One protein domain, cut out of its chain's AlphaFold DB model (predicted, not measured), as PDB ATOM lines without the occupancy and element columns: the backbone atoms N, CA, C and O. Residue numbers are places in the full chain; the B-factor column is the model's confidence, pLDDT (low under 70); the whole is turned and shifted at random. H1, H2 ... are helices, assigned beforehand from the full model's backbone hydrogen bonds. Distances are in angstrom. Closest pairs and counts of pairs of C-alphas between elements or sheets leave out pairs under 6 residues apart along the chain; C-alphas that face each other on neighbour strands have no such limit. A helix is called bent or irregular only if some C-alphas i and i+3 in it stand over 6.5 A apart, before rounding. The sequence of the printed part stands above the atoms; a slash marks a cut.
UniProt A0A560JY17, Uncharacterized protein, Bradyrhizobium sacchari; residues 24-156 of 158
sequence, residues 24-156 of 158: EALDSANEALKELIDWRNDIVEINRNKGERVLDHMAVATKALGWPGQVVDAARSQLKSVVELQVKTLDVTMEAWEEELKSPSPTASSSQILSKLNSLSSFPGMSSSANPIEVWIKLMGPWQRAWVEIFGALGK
ATOM      1  N   GLU A  24     147.425 133.861 138.650       79.50
ATOM      2  CA  GLU A  24     148.600 133.667 137.794       79.50
ATOM      3  C   GLU A  24     148.992 134.948 137.041       79.50
ATOM      4  O   GLU A  24     150.177 135.242 136.865       79.50
ATOM      5  N   ALA A  25     148.000 135.726 136.599       74.00
ATOM      6  CA  ALA A  25     148.235 137.000 135.929       74.00
ATOM      7  C   ALA A  25     148.754 138.062 136.910       74.00
ATOM      8  O   ALA A  25     149.620 138.861 136.552       74.00
ATOM      9  N   LEU A  26     148.257 138.047 138.151       78.25
ATOM     10  CA  LEU A  26     148.728 138.917 139.225       78.25
ATOM     11  C   LEU A  26     150.169 138.586 139.639       78.25
ATOM     12  O   LEU A  26     150.984 139.497 139.794       78.25
ATOM     13  N   ASP A  27     150.500 137.301 139.773       82.19
ATOM     14  CA  ASP A  27     151.849 136.839 140.114       82.19
ATOM     15  C   ASP A  27     152.850 137.210 139.014       82.19
ATOM     16  O   ASP A  27     153.864 137.851 139.293       82.19
ATOM     17  N   SER A  28     152.515 136.929 137.750       79.44
ATOM     18  CA  SER A  28     153.369 137.277 136.602       79.44
ATOM     19  C   SER A  28     153.611 138.790 136.493       79.44
ATOM     20  O   SER A  28     154.713 139.235 136.168       79.44
ATOM     21  N   ALA A  29     152.589 139.604 136.780       78.31
ATOM     22  CA  ALA A  29     152.719 141.058 136.784       78.31
ATOM     23  C   ALA A  29     153.630 141.554 137.920       78.31
ATOM     24  O   ALA A  29     154.472 142.427 137.704       78.31
ATOM     25  N   ASN A  30     153.504 140.976 139.117       81.94
ATOM     26  CA  ASN A  30     154.362 141.296 140.258       81.94
ATOM     27  C   ASN A  30     155.829 140.893 140.015       81.94
ATOM     28  O   ASN A  30     156.728 141.660 140.365       81.94
ATOM     29  N   GLU A  31     156.086 139.750 139.372       87.00
ATOM     30  CA  GLU A  31     157.443 139.354 138.964       87.00
ATOM     31  C   GLU A  31     158.044 140.336 137.952       87.00
ATOM     32  O   GLU A  31     159.160 140.817 138.152       87.00
ATOM     33  N   ALA A  32     157.291 140.723 136.919       83.31
ATOM     34  CA  ALA A  32     157.758 141.704 135.939       83.31
ATOM     35  C   ALA A  32     158.071 143.074 136.575       83.31
ATOM     36  O   ALA A  32     159.077 143.701 136.240       83.31
ATOM     37  N   LEU A  33     157.236 143.539 137.515       83.94
ATOM     38  CA  LEU A  33     157.484 144.777 138.265       83.94
ATOM     39  C   LEU A  33     158.753 144.683 139.121       83.94
ATOM     40  O   LEU A  33     159.521 145.644 139.179       83.94
ATOM     41  N   LYS A  34     158.997 143.533 139.758       86.81
ATOM     42  CA  LYS A  34     160.220 143.294 140.528       86.81
ATOM     43  C   LYS A  34     161.464 143.351 139.636       86.81
ATOM     44  O   LYS A  34     162.388 144.096 139.951       86.81
ATOM     45  N   GLU A  35     161.459 142.654 138.502       88.19
ATOM     46  CA  GLU A  35     162.577 142.664 137.545       88.19
ATOM     47  C   GLU A  35     162.852 144.074 136.991       88.19
ATOM     48  O   GLU A  35     164.003 144.478 136.821       88.19
ATOM     49  N   LEU A  36     161.808 144.885 136.768       83.50
ATOM     50  CA  LEU A  36     161.984 146.290 136.387       83.50
ATOM     51  C   LEU A  36     162.653 147.130 137.486       83.50
ATOM     52  O   LEU A  36     163.446 148.020 137.170       83.50
ATOM     53  N   ILE A  37     162.327 146.890 138.760       87.38
ATOM     54  CA  ILE A  37     162.972 147.574 139.892       87.38
ATOM     55  C   ILE A  37     164.446 147.198 139.968       87.38
ATOM     56  O   ILE A  37     165.284 148.092 140.122       87.38
ATOM     57  N   ASP A  38     164.757 145.912 139.828       89.75
ATOM     58  CA  ASP A  38     166.129 145.415 139.845       89.75
ATOM     59  C   ASP A  38     166.926 146.032 138.688       89.75
ATOM     60  O   ASP A  38     167.957 146.667 138.921       89.75
ATOM     61  N   TRP A  39     166.379 146.032 137.468       88.62
ATOM     62  CA  TRP A  39     167.012 146.691 136.322       88.62
ATOM     63  C   TRP A  39     167.235 148.199 136.537       88.62
ATOM     64  O   TRP A  39     168.312 148.736 136.244       88.62
ATOM     65  N   ARG A  40     166.239 148.907 137.078       90.31
ATOM     66  CA  ARG A  40     166.346 150.340 137.390       90.31
ATOM     67  C   ARG A  40     167.449 150.608 138.415       90.31
ATOM     68  O   ARG A  40     168.190 151.586 138.271       90.31
ATOM     69  N   ASN A  41     167.557 149.775 139.447       89.38
ATOM     70  CA  ASN A  41     168.593 149.888 140.474       89.38
ATOM     71  C   ASN A  41     169.988 149.568 139.902       89.38
ATOM     72  O   ASN A  41     170.927 150.329 140.158       89.38
ATOM     73  N   ASP A  42     170.100 148.549 139.050       90.50
ATOM     74  CA  ASP A  42     171.341 148.177 138.364       90.50
ATOM     75  C   ASP A  42     171.874 149.304 137.475       90.50
ATOM     76  O   ASP A  42     173.073 149.585 137.490       90.50
ATOM     77  N   ILE A  43     171.009 150.008 136.734       88.81
ATOM     78  CA  ILE A  43     171.424 151.177 135.937       88.81
ATOM     79  C   ILE A  43     172.095 152.224 136.832       88.81
ATOM     80  O   ILE A  43     173.166 152.736 136.488       88.81
ATOM     81  N   VAL A  44     171.494 152.543 137.981       87.31
ATOM     82  CA  VAL A  44     172.051 153.525 138.922       87.31
ATOM     83  C   VAL A  44     173.393 153.040 139.469       87.31
ATOM     84  O   VAL A  44     174.364 153.801 139.488       87.31
ATOM     85  N   GLU A  45     173.472 151.781 139.898       88.38
ATOM     86  CA  GLU A  45     174.683 151.222 140.495       88.38
ATOM     87  C   GLU A  45     175.834 151.097 139.488       88.38
ATOM     88  O   GLU A  45     176.956 151.530 139.770       88.38
ATOM     89  N   ILE A  46     175.574 150.565 138.293       88.56
ATOM     90  CA  ILE A  46     176.574 150.418 137.231       88.56
ATOM     91  C   ILE A  46     177.152 151.779 136.856       88.56
ATOM     92  O   ILE A  46     178.369 151.901 136.697       88.56
ATOM     93  N   ASN A  47     176.316 152.809 136.734       86.12
ATOM     94  CA  ASN A  47     176.788 154.134 136.346       86.12
ATOM     95  C   ASN A  47     177.525 154.853 137.482       86.12
ATOM     96  O   ASN A  47     178.525 155.519 137.207       86.12
ATOM     97  N   ARG A  48     177.123 154.648 138.744       83.94
ATOM     98  CA  ARG A  48     177.899 155.090 139.915       83.94
ATOM     99  C   ARG A  48     179.283 154.436 139.944       83.94
ATOM    100  O   ARG A  48     180.278 155.117 140.132       83.94
ATOM    101  N   ASN A  49     179.363 153.128 139.709       84.62
ATOM    102  CA  ASN A  49     180.606 152.382 139.897       84.62
ATOM    103  C   ASN A  49     181.538 152.429 138.677       84.62
ATOM    104  O   ASN A  49     182.748 152.578 138.824       84.62
ATOM    105  N   LYS A  50     181.009 152.227 137.467       87.56
ATOM    106  CA  LYS A  50     181.798 152.103 136.227       87.56
ATOM    107  C   LYS A  50     181.803 153.393 135.412       87.56
ATOM    108  O   LYS A  50     182.851 153.742 134.878       87.56
ATOM    109  N   GLY A  51     180.667 154.089 135.333       83.12
ATOM    110  CA  GLY A  51     180.533 155.327 134.556       83.12
ATOM    111  C   GLY A  51     181.478 156.425 135.044       83.12
ATOM    112  O   GLY A  51     182.212 157.006 134.246       83.12
ATOM    113  N   GLU A  52     181.538 156.631 136.362       83.69
ATOM    114  CA  GLU A  52     182.454 157.597 136.984       83.69
ATOM    115  C   GLU A  52     183.925 157.282 136.660       83.69
ATOM    116  O   GLU A  52     184.649 158.141 136.161       83.69
ATOM    117  N   ARG A  53     184.344 156.016 136.794       87.25
ATOM    118  CA  ARG A  53     185.722 155.595 136.477       87.25
ATOM    119  C   ARG A  53     186.105 155.822 135.016       87.25
ATOM    120  O   ARG A  53     187.242 156.193 134.731       87.25
ATOM    121  N   VAL A  54     185.184 155.588 134.079       84.31
ATOM    122  CA  VAL A  54     185.432 155.859 132.652       84.31
ATOM    123  C   VAL A  54     185.687 157.350 132.429       84.31
ATOM    124  O   VAL A  54     186.634 157.706 131.724       84.31
ATOM    125  N   LEU A  55     184.895 158.222 133.059       85.19
ATOM    126  CA  LEU A  55     185.072 159.672 132.964       85.19
ATOM    127  C   LEU A  55     186.378 160.140 133.614       85.19
ATOM    128  O   LEU A  55     187.037 161.027 133.071       85.19
ATOM    129  N   ASP A  56     186.800 159.520 134.715       88.88
ATOM    130  CA  ASP A  56     188.083 159.827 135.350       88.88
ATOM    131  C   ASP A  56     189.267 159.453 134.451       88.88
ATOM    132  O   ASP A  56     190.189 160.251 134.259       88.88
ATOM    133  N   HIS A  57     189.232 158.277 133.819       86.50
ATOM    134  CA  HIS A  57     190.252 157.896 132.839       86.50
ATOM    135  C   HIS A  57     190.253 158.821 131.616       86.50
ATOM    136  O   HIS A  57     191.323 159.197 131.128       86.50
ATOM    137  N   MET A  58     189.076 159.254 131.157       79.88
ATOM    138  CA  MET A  58     188.952 160.255 130.098       79.88
ATOM    139  C   MET A  58     189.535 161.613 130.529       79.88
ATOM    140  O   MET A  58     190.198 162.275 129.729       79.88
ATOM    141  N   ALA A  59     189.380 162.011 131.795       83.06
ATOM    142  CA  ALA A  59     190.001 163.216 132.345       83.06
ATOM    143  C   ALA A  59     191.532 163.149 132.307       83.06
ATOM    144  O   ALA A  59     192.198 164.095 131.881       83.06
ATOM    145  N   VAL A  60     192.099 162.007 132.700       87.25
ATOM    146  CA  VAL A  60     193.548 161.777 132.642       87.25
ATOM    147  C   VAL A  60     194.048 161.821 131.196       87.25
ATOM    148  O   VAL A  60     195.036 162.500 130.911       87.25
ATOM    149  N   ALA A  61     193.352 161.147 130.277       77.56
ATOM    150  CA  ALA A  61     193.729 161.101 128.867       77.56
ATOM    151  C   ALA A  61     193.658 162.482 128.200       77.56
ATOM    152  O   ALA A  61     194.610 162.904 127.550       77.56
ATOM    153  N   THR A  62     192.567 163.225 128.398       77.56
ATOM    154  CA  THR A  62     192.401 164.570 127.820       77.56
ATOM    155  C   THR A  62     193.453 165.543 128.348       77.56
ATOM    156  O   THR A  62     194.042 166.280 127.558       77.56
ATOM    157  N   LYS A  63     193.789 165.477 129.643       79.12
ATOM    158  CA  LYS A  63     194.901 166.246 130.218       79.12
ATOM    159  C   LYS A  63     196.244 165.895 129.571       79.12
ATOM    160  O   LYS A  63     197.002 166.801 129.237       79.12
ATOM    161  N   ALA A  64     196.538 164.608 129.378       81.44
ATOM    162  CA  ALA A  64     197.779 164.159 128.739       81.44
ATOM    163  C   ALA A  64     197.877 164.594 127.265       81.44
ATOM    164  O   ALA A  64     198.968 164.873 126.775       81.44
ATOM    165  N   LEU A  65     196.737 164.692 126.579       79.19
ATOM    166  CA  LEU A  65     196.628 165.145 125.191       79.19
ATOM    167  C   LEU A  65     196.575 166.678 125.044       79.19
ATOM    168  O   LEU A  65     196.484 167.177 123.924       79.19
ATOM    169  N   GLY A  66     196.605 167.434 126.147       83.31
ATOM    170  CA  GLY A  66     196.491 168.897 126.131       83.31
ATOM    171  C   GLY A  66     195.102 169.414 125.736       83.31
ATOM    172  O   GLY A  66     194.967 170.566 125.325       83.31
ATOM    173  N   TRP A  67     194.067 168.576 125.829       80.12
ATOM    174  CA  TRP A  67     192.695 168.967 125.511       80.12
ATOM    175  C   TRP A  67     192.086 169.832 126.625       80.12
ATOM    176  O   TRP A  67     192.412 169.658 127.803       80.12
ATOM    177  N   PRO A  68     191.149 170.734 126.286       75.69
ATOM    178  CA  PRO A  68     190.407 171.506 127.275       75.69
ATOM    179  C   PRO A  68     189.608 170.613 128.241       75.69
ATOM    180  O   PRO A  68     188.815 169.779 127.804       75.69
ATOM    181  N   GLY A  69     189.735 170.845 129.554       71.50
ATOM    182  CA  GLY A  69     189.010 170.082 130.586       71.50
ATOM    183  C   GLY A  69     187.479 170.115 130.441       71.50
ATOM    184  O   GLY A  69     186.809 169.132 130.746       71.50
ATOM    185  N   GLN A  70     186.942 171.187 129.846       78.00
ATOM    186  CA  GLN A  70     185.515 171.347 129.531       78.00
ATOM    187  C   GLN A  70     184.926 170.206 128.680       78.00
ATOM    188  O   GLN A  70     183.725 169.959 128.743       78.00
ATOM    189  N   VAL A  71     185.745 169.486 127.898       72.50
ATOM    190  CA  VAL A  71     185.284 168.336 127.099       72.50
ATOM    191  C   VAL A  71     184.806 167.199 128.006       72.50
ATOM    192  O   VAL A  71     183.782 166.570 127.742       72.50
ATOM    193  N   VAL A  72     185.524 166.956 129.103       77.88
ATOM    194  CA  VAL A  72     185.195 165.905 130.072       77.88
ATOM    195  C   VAL A  72     184.009 166.321 130.925       77.88
ATOM    196  O   VAL A  72     183.147 165.495 131.206       77.88
ATOM    197  N   ASP A  73     183.918 167.600 131.291       79.12
ATOM    198  CA  ASP A  73     182.780 168.113 132.058       79.12
ATOM    199  C   ASP A  73     181.479 168.068 131.247       79.12
ATOM    200  O   ASP A  73     180.437 167.668 131.771       79.12
ATOM    201  N   ALA A  74     181.541 168.376 129.947       76.62
ATOM    202  CA  ALA A  74     180.408 168.205 129.041       76.62
ATOM    203  C   ALA A  74     180.005 166.727 128.909       76.62
ATOM    204  O   ALA A  74     178.823 166.407 129.039       76.62
ATOM    205  N   ALA A  75     180.971 165.818 128.727       75.12
ATOM    206  CA  ALA A  75     180.710 164.377 128.669       75.12
ATOM    207  C   ALA A  75     180.107 163.845 129.981       75.12
ATOM    208  O   ALA A  75     179.147 163.074 129.961       75.12
ATOM    209  N   ARG A  76     180.617 164.313 131.127       82.12
ATOM    210  CA  ARG A  76     180.097 164.003 132.463       82.12
ATOM    211  C   ARG A  76     178.651 164.462 132.610       82.12
ATOM    212  O   ARG A  76     177.810 163.684 133.058       82.12
ATOM    213  N   SER A  77     178.353 165.697 132.209       80.56
ATOM    214  CA  SER A  77     176.996 166.241 132.263       80.56
ATOM    215  C   SER A  77     176.042 165.481 131.342       80.56
ATOM    216  O   SER A  77     174.934 165.168 131.763       80.56
ATOM    217  N   GLN A  78     176.459 165.157 130.116       75.94
ATOM    218  CA  GLN A  78     175.630 164.400 129.177       75.94
ATOM    219  C   GLN A  78     175.340 162.986 129.682       75.94
ATOM    220  O   GLN A  78     174.183 162.568 129.678       75.94
ATOM    221  N   LEU A  79     176.358 162.266 130.168       80.75
ATOM    222  CA  LEU A  79     176.173 160.919 130.706       80.75
ATOM    223  C   LEU A  79     175.222 160.929 131.907       80.75
ATOM    224  O   LEU A  79     174.319 160.096 131.978       80.75
ATOM    225  N   LYS A  80     175.373 161.906 132.810       81.44
ATOM    226  CA  LYS A  80     174.464 162.077 133.946       81.44
ATOM    227  C   LYS A  80     173.019 162.283 133.487       81.44
ATOM    228  O   LYS A  80     172.137 161.561 133.947       81.44
ATOM    229  N   SER A  81     172.788 163.185 132.534       79.44
ATOM    230  CA  SER A  81     171.449 163.447 131.995       79.44
ATOM    231  C   SER A  81     170.819 162.213 131.341       79.44
ATOM    232  O   SER A  81     169.636 161.945 131.549       79.44
ATOM    233  N   VAL A  82     171.592 161.430 130.581       79.69
ATOM    234  CA  VAL A  82     171.090 160.211 129.923       79.69
ATOM    235  C   VAL A  82     170.677 159.154 130.946       79.69
ATOM    236  O   VAL A  82     169.599 158.572 130.824       79.69
ATOM    237  N   VAL A  83     171.503 158.918 131.967       83.62
ATOM    238  CA  VAL A  83     171.219 157.921 133.009       83.62
ATOM    239  C   VAL A  83     170.011 158.335 133.847       83.62
ATOM    240  O   VAL A  83     169.121 157.520 134.081       83.62
ATOM    241  N   GLU A  84     169.924 159.608 134.246       83.06
ATOM    242  CA  GLU A  84     168.749 160.133 134.952       83.06
ATOM    243  C   GLU A  84     167.469 159.946 134.136       83.06
ATOM    244  O   GLU A  84     166.420 159.615 134.695       83.06
ATOM    245  N   LEU A  85     167.543 160.123 132.816       81.44
ATOM    246  CA  LEU A  85     166.390 159.930 131.953       81.44
ATOM    247  C   LEU A  85     165.984 158.460 131.833       81.44
ATOM    248  O   LEU A  85     164.792 158.156 131.895       81.44
ATOM    249  N   GLN A  86     166.947 157.547 131.684       80.50
ATOM    250  CA  GLN A  86     166.672 156.106 131.663       80.50
ATOM    251  C   GLN A  86     165.969 155.665 132.951       80.50
ATOM    252  O   GLN A  86     164.941 154.992 132.893       80.50
ATOM    253  N   VAL A  87     166.468 156.125 134.099       86.19
ATOM    254  CA  VAL A  87     165.882 155.846 135.413       86.19
ATOM    255  C   VAL A  87     164.462 156.406 135.526       86.19
ATOM    256  O   VAL A  87     163.544 155.665 135.871       86.19
ATOM    257  N   LYS A  88     164.247 157.678 135.164       82.94
ATOM    258  CA  LYS A  88     162.908 158.299 135.174       82.94
ATOM    259  C   LYS A  88     161.922 157.594 134.246       82.94
ATOM    260  O   LYS A  88     160.746 157.494 134.570       82.94
ATOM    261  N   THR A  89     162.391 157.109 133.100       80.88
ATOM    262  CA  THR A  89     161.540 156.401 132.135       80.88
ATOM    263  C   THR A  89     161.046 155.073 132.706       80.88
ATOM    264  O   THR A  89     159.864 154.746 132.573       80.88
ATOM    265  N   LEU A  90     161.924 154.334 133.390       84.12
ATOM    266  CA  LEU A  90     161.550 153.115 134.106       84.12
ATOM    267  C   LEU A  90     160.593 153.409 135.263       84.12
ATOM    268  O   LEU A  90     159.592 152.709 135.410       84.12
ATOM    269  N   ASP A  91     160.851 154.473 136.027       85.06
ATOM    270  CA  ASP A  91     159.983 154.880 137.135       85.06
ATOM    271  C   ASP A  91     158.556 155.194 136.639       85.06
ATOM    272  O   ASP A  91     157.596 154.641 137.178       85.06
ATOM    273  N   VAL A  92     158.419 155.977 135.560       81.56
ATOM    274  CA  VAL A  92     157.125 156.322 134.935       81.56
ATOM    275  C   VAL A  92     156.403 155.102 134.364       81.56
ATOM    276  O   VAL A  92     155.184 154.985 134.498       81.56
ATOM    277  N   THR A  93     157.137 154.197 133.717       78.56
ATOM    278  CA  THR A  93     156.554 152.975 133.141       78.56
ATOM    279  C   THR A  93     155.963 152.099 134.240       78.56
ATOM    280  O   THR A  93     154.819 151.660 134.142       78.56
ATOM    281  N   MET A  94     156.723 151.912 135.316       82.81
ATOM    282  CA  MET A  94     156.316 151.109 136.462       82.81
ATOM    283  C   MET A  94     155.138 151.730 137.212       82.81
ATOM    284  O   MET A  94     154.188 151.027 137.529       82.81
ATOM    285  N   GLU A  95     155.154 153.047 137.448       82.12
ATOM    286  CA  GLU A  95     154.018 153.758 138.049       82.12
ATOM    287  C   GLU A  95     152.730 153.561 137.248       82.12
ATOM    288  O   GLU A  95     151.682 153.286 137.823       82.12
ATOM    289  N   ALA A  96     152.802 153.664 135.921       78.06
ATOM    290  CA  ALA A  96     151.624 153.500 135.081       78.06
ATOM    291  C   ALA A  96     151.102 152.050 135.067       78.06
ATOM    292  O   ALA A  96     149.891 151.844 135.034       78.06
ATOM    293  N   TRP A  97     151.978 151.041 135.144       76.75
ATOM    294  CA  TRP A  97     151.538 149.648 135.316       76.75
ATOM    295  C   TRP A  97     150.934 149.395 136.691       76.75
ATOM    296  O   TRP A  97     149.902 148.740 136.787       76.75
ATOM    297  N   GLU A  98     151.546 149.912 137.755       79.25
ATOM    298  CA  GLU A  98     150.997 149.793 139.105       79.25
ATOM    299  C   GLU A  98     149.617 150.458 139.213       79.25
ATOM    300  O   GLU A  98     148.738 149.925 139.888       79.25
ATOM    301  N   GLU A  99     149.424 151.615 138.571       79.81
ATOM    302  CA  GLU A  99     148.127 152.294 138.475       79.81
ATOM    303  C   GLU A  99     147.104 151.444 137.709       79.81
ATOM    304  O   GLU A  99     145.979 151.283 138.188       79.81
ATOM    305  N   GLU A 100     147.487 150.851 136.572       73.81
ATOM    306  CA  GLU A 100     146.574 150.030 135.766       73.81
ATOM    307  C   GLU A 100     146.157 148.749 136.473       73.81
ATOM    308  O   GLU A 100     144.979 148.398 136.481       73.81
ATOM    309  N   LEU A 101     147.098 148.061 137.113       73.25
ATOM    310  CA  LEU A 101     146.803 146.840 137.857       73.25
ATOM    311  C   LEU A 101     145.874 147.123 139.045       73.25
ATOM    312  O   LEU A 101     145.070 146.276 139.411       73.25
ATOM    313  N   LYS A 102     145.928 148.322 139.635       75.75
ATOM    314  CA  LYS A 102     144.998 148.738 140.700       75.75
ATOM    315  C   LYS A 102     143.628 149.181 140.161       75.75
ATOM    316  O   LYS A 102     142.714 149.389 140.961       75.75
ATOM    317  N   SER A 103     143.475 149.353 138.846       69.81
ATOM    318  CA  SER A 103     142.226 149.797 138.220       69.81
ATOM    319  C   SER A 103     141.141 148.713 138.303       69.81
ATOM    320  O   SER A 103     141.429 147.541 138.064       69.81
ATOM    321  N   PRO A 104     139.864 149.080 138.535       58.66
ATOM    322  CA  PRO A 104     138.734 148.149 138.448       58.66
ATOM    323  C   PRO A 104     138.535 147.549 137.045       58.66
ATOM    324  O   PRO A 104     137.778 146.596 136.886       58.66
ATOM    325  N   SER A 105     139.161 148.139 136.020       62.50
ATOM    326  CA  SER A 105     139.167 147.652 134.639       62.50
ATOM    327  C   SER A 105     140.588 147.777 134.070       62.50
ATOM    328  O   SER A 105     140.927 148.825 133.513       62.50
ATOM    329  N   PRO A 106     141.434 146.742 134.226       56.78
ATOM    330  CA  PRO A 106     142.841 146.750 133.806       56.78
ATOM    331  C   PRO A 106     143.052 146.647 132.276       56.78
ATOM    332  O   PRO A 106     144.112 146.234 131.811       56.78
ATOM    333  N   THR A 107     142.040 146.989 131.467       55.00
ATOM    334  CA  THR A 107     142.095 146.966 129.992       55.00
ATOM    335  C   THR A 107     142.062 148.363 129.359       55.00
ATOM    336  O   THR A 107     141.892 148.476 128.144       55.00
ATOM    337  N   ALA A 108     142.150 149.439 130.146       51.69
ATOM    338  CA  ALA A 108     141.839 150.799 129.699       51.69
ATOM    339  C   ALA A 108     143.071 151.693 129.437       51.69
ATOM    340  O   ALA A 108     142.925 152.712 128.754       51.69
ATOM    341  N   SER A 109     144.277 151.363 129.923       52.88
ATOM    342  CA  SER A 109     145.373 152.352 130.005       52.88
ATOM    343  C   SER A 109     146.567 152.215 129.067       52.88
ATOM    344  O   SER A 109     147.625 152.814 129.316       52.88
ATOM    345  N   SER A 110     146.400 151.622 127.881       55.62
ATOM    346  CA  SER A 110     147.429 151.803 126.844       55.62
ATOM    347  C   SER A 110     147.741 153.298 126.572       55.62
ATOM    348  O   SER A 110     148.847 153.695 126.204       55.62
ATOM    349  N   SER A 111     146.777 154.172 126.849       61.88
ATOM    350  CA  SER A 111     146.887 155.622 126.691       61.88
ATOM    351  C   SER A 111     147.681 156.329 127.801       61.88
ATOM    352  O   SER A 111     148.255 157.388 127.543       61.88
ATOM    353  N   GLN A 112     147.737 155.796 129.030       66.44
ATOM    354  CA  GLN A 112     148.351 156.509 130.164       66.44
ATOM    355  C   GLN A 112     149.877 156.447 130.124       66.44
ATOM    356  O   GLN A 112     150.515 157.489 130.254       66.44
ATOM    357  N   ILE A 113     150.463 155.273 129.856       67.56
ATOM    358  CA  ILE A 113     151.924 155.135 129.717       67.56
ATOM    359  C   ILE A 113     152.427 156.049 128.598       67.56
ATOM    360  O   ILE A 113     153.339 156.838 128.805       67.56
ATOM    361  N   LEU A 114     151.779 156.002 127.431       68.19
ATOM    362  CA  LEU A 114     152.113 156.845 126.283       68.19
ATOM    363  C   LEU A 114     152.002 158.336 126.617       68.19
ATOM    364  O   LEU A 114     152.882 159.108 126.253       68.19
ATOM    365  N   SER A 115     150.972 158.744 127.360       71.88
ATOM    366  CA  SER A 115     150.816 160.135 127.800       71.88
ATOM    367  C   SER A 115     151.926 160.572 128.765       71.88
ATOM    368  O   SER A 115     152.472 161.666 128.608       71.88
ATOM    369  N   LYS A 116     152.304 159.719 129.729       72.50
ATOM    370  CA  LYS A 116     153.390 160.011 130.679       72.50
ATOM    371  C   LYS A 116     154.781 159.940 130.029       72.50
ATOM    372  O   LYS A 116     155.657 160.711 130.391       72.50
ATOM    373  N   LEU A 117     154.992 159.078 129.035       71.69
ATOM    374  CA  LEU A 117     156.229 159.054 128.243       71.69
ATOM    375  C   LEU A 117     156.335 160.289 127.345       71.69
ATOM    376  O   LEU A 117     157.391 160.914 127.279       71.69
ATOM    377  N   ASN A 118     155.231 160.692 126.710       70.50
ATOM    378  CA  ASN A 118     155.200 161.890 125.879       70.50
ATOM    379  C   ASN A 118     155.560 163.152 126.676       70.50
ATOM    380  O   ASN A 118     156.252 164.015 126.134       70.50
ATOM    381  N   SER A 119     155.179 163.245 127.956       72.19
ATOM    382  CA  SER A 119     155.554 164.384 128.807       72.19
ATOM    383  C   SER A 119     157.054 164.440 129.124       72.19
ATOM    384  O   SER A 119     157.600 165.534 129.280       72.19
ATOM    385  N   LEU A 120     157.747 163.296 129.138       68.38
ATOM    386  CA  LEU A 120     159.203 163.242 129.284       68.38
ATOM    387  C   LEU A 120     159.930 163.712 128.014       68.38
ATOM    388  O   LEU A 120     161.058 164.185 128.106       68.38
ATOM    389  N   SER A 121     159.313 163.620 126.830       64.62
ATOM    390  CA  SER A 121     159.936 164.013 125.546       64.62
ATOM    391  C   SER A 121     160.296 165.497 125.479       64.62
ATOM    392  O   SER A 121     161.141 165.894 124.684       64.62
ATOM    393  N   SER A 122     159.669 166.306 126.333       62.56
ATOM    394  CA  SER A 122     159.900 167.745 126.464       62.56
ATOM    395  C   SER A 122     161.103 168.091 127.358       62.56
ATOM    396  O   SER A 122     161.249 169.247 127.759       62.56
ATOM    397  N   PHE A 123     161.952 167.117 127.718       59.94
ATOM    398  CA  PHE A 123     163.098 167.350 128.601       59.94
ATOM    399  C   PHE A 123     164.153 168.263 127.938       59.94
ATOM    400  O   PHE A 123     164.621 167.960 126.834       59.94
ATOM    401  N   PRO A 124     164.571 169.369 128.587       51.22
ATOM    402  CA  PRO A 124     165.548 170.290 128.013       51.22
ATOM    403  C   PRO A 124     166.909 169.618 127.777       51.22
ATOM    404  O   PRO A 124     167.458 168.992 128.680       51.22
ATOM    405  N   GLY A 125     167.480 169.796 126.581       55.25
ATOM    406  CA  GLY A 125     168.837 169.336 126.243       55.25
ATOM    407  C   GLY A 125     168.925 168.014 125.470       55.25
ATOM    408  O   GLY A 125     170.032 167.584 125.153       55.25
ATOM    409  N   MET A 126     167.794 167.397 125.120       55.41
ATOM    410  CA  MET A 126     167.742 166.182 124.303       55.41
ATOM    411  C   MET A 126     167.427 166.533 122.842       55.41
ATOM    412  O   MET A 126     166.365 167.079 122.550       55.41
ATOM    413  N   SER A 127     168.327 166.231 121.905       53.22
ATOM    414  CA  SER A 127     168.009 166.282 120.474       53.22
ATOM    415  C   SER A 127     167.224 165.030 120.057       53.22
ATOM    416  O   SER A 127     167.452 163.927 120.554       53.22
ATOM    417  N   SER A 128     166.288 165.199 119.127       54.41
ATOM    418  CA  SER A 128     165.318 164.187 118.678       54.41
ATOM    419  C   SER A 128     165.913 162.956 117.977       54.41
ATOM    420  O   SER A 128     165.192 162.010 117.700       54.41
ATOM    421  N   SER A 129     167.214 162.912 117.681       46.81
ATOM    422  CA  SER A 129     167.805 161.827 116.882       46.81
ATOM    423  C   SER A 129     168.312 160.623 117.689       46.81
ATOM    424  O   SER A 129     168.620 159.591 117.095       46.81
ATOM    425  N   ALA A 130     168.385 160.720 119.021       52.97
ATOM    426  CA  ALA A 130     168.812 159.626 119.903       52.97
ATOM    427  C   ALA A 130     168.138 159.721 121.281       52.97
ATOM    428  O   ALA A 130     168.798 159.652 122.316       52.97
ATOM    429  N   ASN A 131     166.823 159.936 121.300       67.19
ATOM    430  CA  ASN A 131     166.053 160.049 122.531       67.19
ATOM    431  C   ASN A 131     165.684 158.642 123.068       67.19
ATOM    432  O   ASN A 131     164.859 157.971 122.449       67.19
ATOM    433  N   PRO A 132     166.240 158.165 124.203       60.25
ATOM    434  CA  PRO A 132     165.791 156.978 124.921       60.25
ATOM    435  C   PRO A 132     164.276 156.853 125.043       60.25
ATOM    436  O   PRO A 132     163.764 155.744 124.959       60.25
ATOM    437  N   ILE A 133     163.549 157.965 125.171       66.25
ATOM    438  CA  ILE A 133     162.083 157.957 125.220       66.25
ATOM    439  C   ILE A 133     161.496 157.499 123.886       66.25
ATOM    440  O   ILE A 133     160.544 156.733 123.886       66.25
ATOM    441  N   GLU A 134     162.061 157.893 122.745       68.94
ATOM    442  CA  GLU A 134     161.598 157.397 121.443       68.94
ATOM    443  C   GLU A 134     161.891 155.910 121.253       68.94
ATOM    444  O   GLU A 134     161.063 155.191 120.691       68.94
ATOM    445  N   VAL A 135     163.052 155.436 121.719       68.25
ATOM    446  CA  VAL A 135     163.372 153.999 121.730       68.25
ATOM    447  C   VAL A 135     162.349 153.256 122.583       68.25
ATOM    448  O   VAL A 135     161.798 152.250 122.142       68.25
ATOM    449  N   TRP A 136     162.031 153.800 123.755       65.81
ATOM    450  CA  TRP A 136     161.010 153.265 124.640       65.81
ATOM    451  C   TRP A 136     159.614 153.294 124.020       65.81
ATOM    452  O   TRP A 136     158.952 152.270 124.019       65.81
ATOM    453  N   ILE A 137     159.173 154.394 123.412       70.62
ATOM    454  CA  ILE A 137     157.874 154.479 122.722       70.62
ATOM    455  C   ILE A 137     157.787 153.427 121.605       70.62
ATOM    456  O   ILE A 137     156.766 152.747 121.472       70.62
ATOM    457  N   LYS A 138     158.863 153.246 120.828       69.25
ATOM    458  CA  LYS A 138     158.935 152.237 119.759       69.25
ATOM    459  C   LYS A 138     158.893 150.808 120.301       69.25
ATOM    460  O   LYS A 138     158.217 149.969 119.710       69.25
ATOM    461  N   LEU A 139     159.588 150.537 121.405       67.62
ATOM    462  CA  LEU A 139     159.633 149.217 122.039       67.62
ATOM    463  C   LEU A 139     158.315 148.879 122.752       67.62
ATOM    464  O   LEU A 139     157.812 147.761 122.650       67.62
ATOM    465  N   MET A 140     157.736 149.860 123.439       66.19
ATOM    466  CA  MET A 140     156.557 149.685 124.281       66.19
ATOM    467  C   MET A 140     155.267 149.654 123.486       66.19
ATOM    468  O   MET A 140     154.355 148.950 123.886       66.19
ATOM    469  N   GLY A 141     155.167 150.341 122.347       67.50
ATOM    470  CA  GLY A 141     153.928 150.358 121.561       67.50
ATOM    471  C   GLY A 141     153.405 148.962 121.159       67.50
ATOM    472  O   GLY A 141     152.205 148.710 121.285       67.50
ATOM    473  N   PRO A 142     154.251 148.044 120.646       68.38
ATOM    474  CA  PRO A 142     153.860 146.657 120.374       68.38
ATOM    475  C   PRO A 142     153.617 145.832 121.643       68.38
ATOM    476  O   PRO A 142     152.617 145.125 121.726       68.38
ATOM    477  N   TRP A 143     154.498 145.954 122.638       66.94
ATOM    478  CA  TRP A 143     154.382 145.241 123.914       66.94
ATOM    479  C   TRP A 143     153.073 145.595 124.638       66.94
ATOM    480  O   TRP A 143     152.324 144.723 125.061       66.94
ATOM    481  N   GLN A 144     152.732 146.878 124.683       61.84
ATOM    482  CA  GLN A 144     151.547 147.401 125.350       61.84
ATOM    483  C   GLN A 144     150.254 146.950 124.664       61.84
ATOM    484  O   GLN A 144     149.270 146.662 125.339       61.84
ATOM    485  N   ARG A 145     150.260 146.822 123.329       65.88
ATOM    486  CA  ARG A 145     149.148 146.211 122.581       65.88
ATOM    487  C   ARG A 145     148.972 144.736 122.928       65.88
ATOM    488  O   ARG A 145     147.848 144.328 123.195       65.88
ATOM    489  N   ALA A 146     150.066 143.975 122.996       62.84
ATOM    490  CA  ALA A 146     150.013 142.562 123.367       62.84
ATOM    491  C   ALA A 146     149.419 142.361 124.772       62.84
ATOM    492  O   ALA A 146     148.593 141.475 124.971       62.84
ATOM    493  N   TRP A 147     149.759 143.222 125.733       61.19
ATOM    494  CA  TRP A 147     149.178 143.175 127.079       61.19
ATOM    495  C   TRP A 147     147.678 143.475 127.113       61.19
ATOM    496  O   TRP A 147     146.931 142.759 127.777       61.19
ATOM    497  N   VAL A 148     147.218 144.487 126.370       59.47
ATOM    498  CA  VAL A 148     145.782 144.804 126.260       59.47
ATOM    499  C   VAL A 148     145.010 143.662 125.596       59.47
ATOM    500  O   VAL A 148     143.899 143.352 126.018       59.47
ATOM    501  N   GLU A 149     145.587 143.011 124.585       61.06
ATOM    502  CA  GLU A 149     144.975 141.853 123.926       61.06
ATOM    503  C   GLU A 149     144.880 140.643 124.863       61.06
ATOM    504  O   GLU A 149     143.823 140.019 124.932       61.06
ATOM    505  N   ILE A 150     145.937 140.346 125.629       58.47
ATOM    506  CA  ILE A 150     145.963 139.233 126.590       58.47
ATOM    507  C   ILE A 150     144.941 139.458 127.711       58.47
ATOM    508  O   ILE A 150     144.107 138.587 127.964       58.47
ATOM    509  N   PHE A 151     144.929 140.635 128.345       53.44
ATOM    510  CA  PHE A 151     143.947 140.936 129.392       53.44
ATOM    511  C   PHE A 151     142.520 141.070 128.848       53.44
ATOM    512  O   PHE A 151     141.569 140.602 129.474       53.44
ATOM    513  N   GLY A 152     142.358 141.640 127.654       52.31
ATOM    514  CA  GLY A 152     141.065 141.740 126.979       52.31
ATOM    515  C   GLY A 152     140.496 140.382 126.556       52.31
ATOM    516  O   GLY A 152     139.276 140.205 126.557       52.31
ATOM    517  N   ALA A 153     141.351 139.415 126.215       52.47
ATOM    518  CA  ALA A 153     140.950 138.042 125.920       52.47
ATOM    519  C   ALA A 153     140.567 137.272 127.194       52.47
ATOM    520  O   ALA A 153     139.567 136.555 127.190       52.47
ATOM    521  N   LEU A 154     141.302 137.473 128.294       43.31
ATOM    522  CA  LEU A 154     141.003 136.862 129.595       43.31
ATOM    523  C   LEU A 154     139.683 137.378 130.200       43.31
ATOM    524  O   LEU A 154     138.966 136.611 130.832       43.31
ATOM    525  N   GLY A 155     139.313 138.638 129.946       42.41
ATOM    526  CA  GLY A 155     138.038 139.221 130.390       42.41
ATOM    527  C   GLY A 155     136.803 138.826 129.565       42.41
ATOM    528  O   GLY A 155     135.682 139.097 129.987       42.41
ATOM    529  N   LYS A 156     136.972 138.192 128.395       45.59
ATOM    530  CA  LYS A 156     135.864 137.743 127.522       45.59
ATOM    531  C   LYS A 156     135.535 136.251 127.655       45.59
ATOM    532  O   LYS A 156     134.696 135.750 126.911       45.59
TER     533      LYS A 156
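This is residues 24 to 156 of the 158 residues of an uncharacterized protein of Bradyrhizobium sacchari (UniProt A0A560JY17). Picture a long helical hairpin, H1 and H2 side by side, with a shorter pair, H3 and H4a, the first arm of the bent helix H4, packed on H2 and apart from H1, while the second arm, H4b, is apart from both H1 and H2. The shorter pair covers H2 from its middle toward its last residues, while the turn between H1 and H2 makes one end of a rod. The printed part has 133 residues with four named helices, H1, H2, H3 and H4 in that order, and no named strand, and the class is all helix. The whole is loose, with a radius of gyration of the C-alphas of 19.0 A, and spans 68 by 28 by 19 A.

Start at H1, residues 24 to 64, the longest helix, and look for its kink of 27 degrees near residue 52; it is neither bent nor irregular, but only just, with C-alphas 49 and 52 at 6.3 A. It touches H2, residues 70 to 101, at a shallow tilt of 4 degrees, opposite ways, as a hairpin; their closest C-alphas are those of Arg 40 and Val 87, 5.9 A apart. H2 is the hub, touching three helices. With residues 89 to 97 alone it touches H3, residues 110 to 120, in a second hairpin at a shallow tilt of 22 degrees; the closest C-alphas are those of Ala 96 and Ile 113, at 5.6 A. H4, residues 132 to 154, was assigned as one helix by its hydrogen bonds but is bent: C-alphas 139 and 142 are 6.5 A apart, and its arms H4a, residues 132 to 139, and H4b, residues 142 to 154, stand at a steep tilt of 46 degrees. H4a touches H3, where the C-alphas of Leu 117 and Ile 133 are the closest at 6.7 A, and residues 82 to 89 of H2. H4b, with residues 144 to 148 alone, only just touches H3, with 3 pairs of C-alphas within 8 A, the closest being Ser 110 and Gln 144 at 6.2 A. H1 is apart from H3 and from both arms. In H2, H4a and H4b each O i to N i+4 pair is within hydrogen-bond range; in H1 35 of 37 are, in H3 5 of 7.

Find C-alpha 24 at (148.600, 133.667, 137.794); from there H1 runs 58.6 A to C-alpha 64 at (197.779, 164.159, 128.739). H2 covers 46.6 A, H3 16.6 A, H4a 10.3 A and H4b 18.6 A, ending at C-alpha 154 at (141.003, 136.862, 129.595).

The C-alphas of Gly 66 and Lys 156, 68.2 A apart, are the two farthest apart. The printed part has no cut, and the link from H3 to H4, 11 residues, is long. Mean pLDDT of the printed part is 73.6; residues 103 to 114, 120 to 136 and 138 to 156 are under 70.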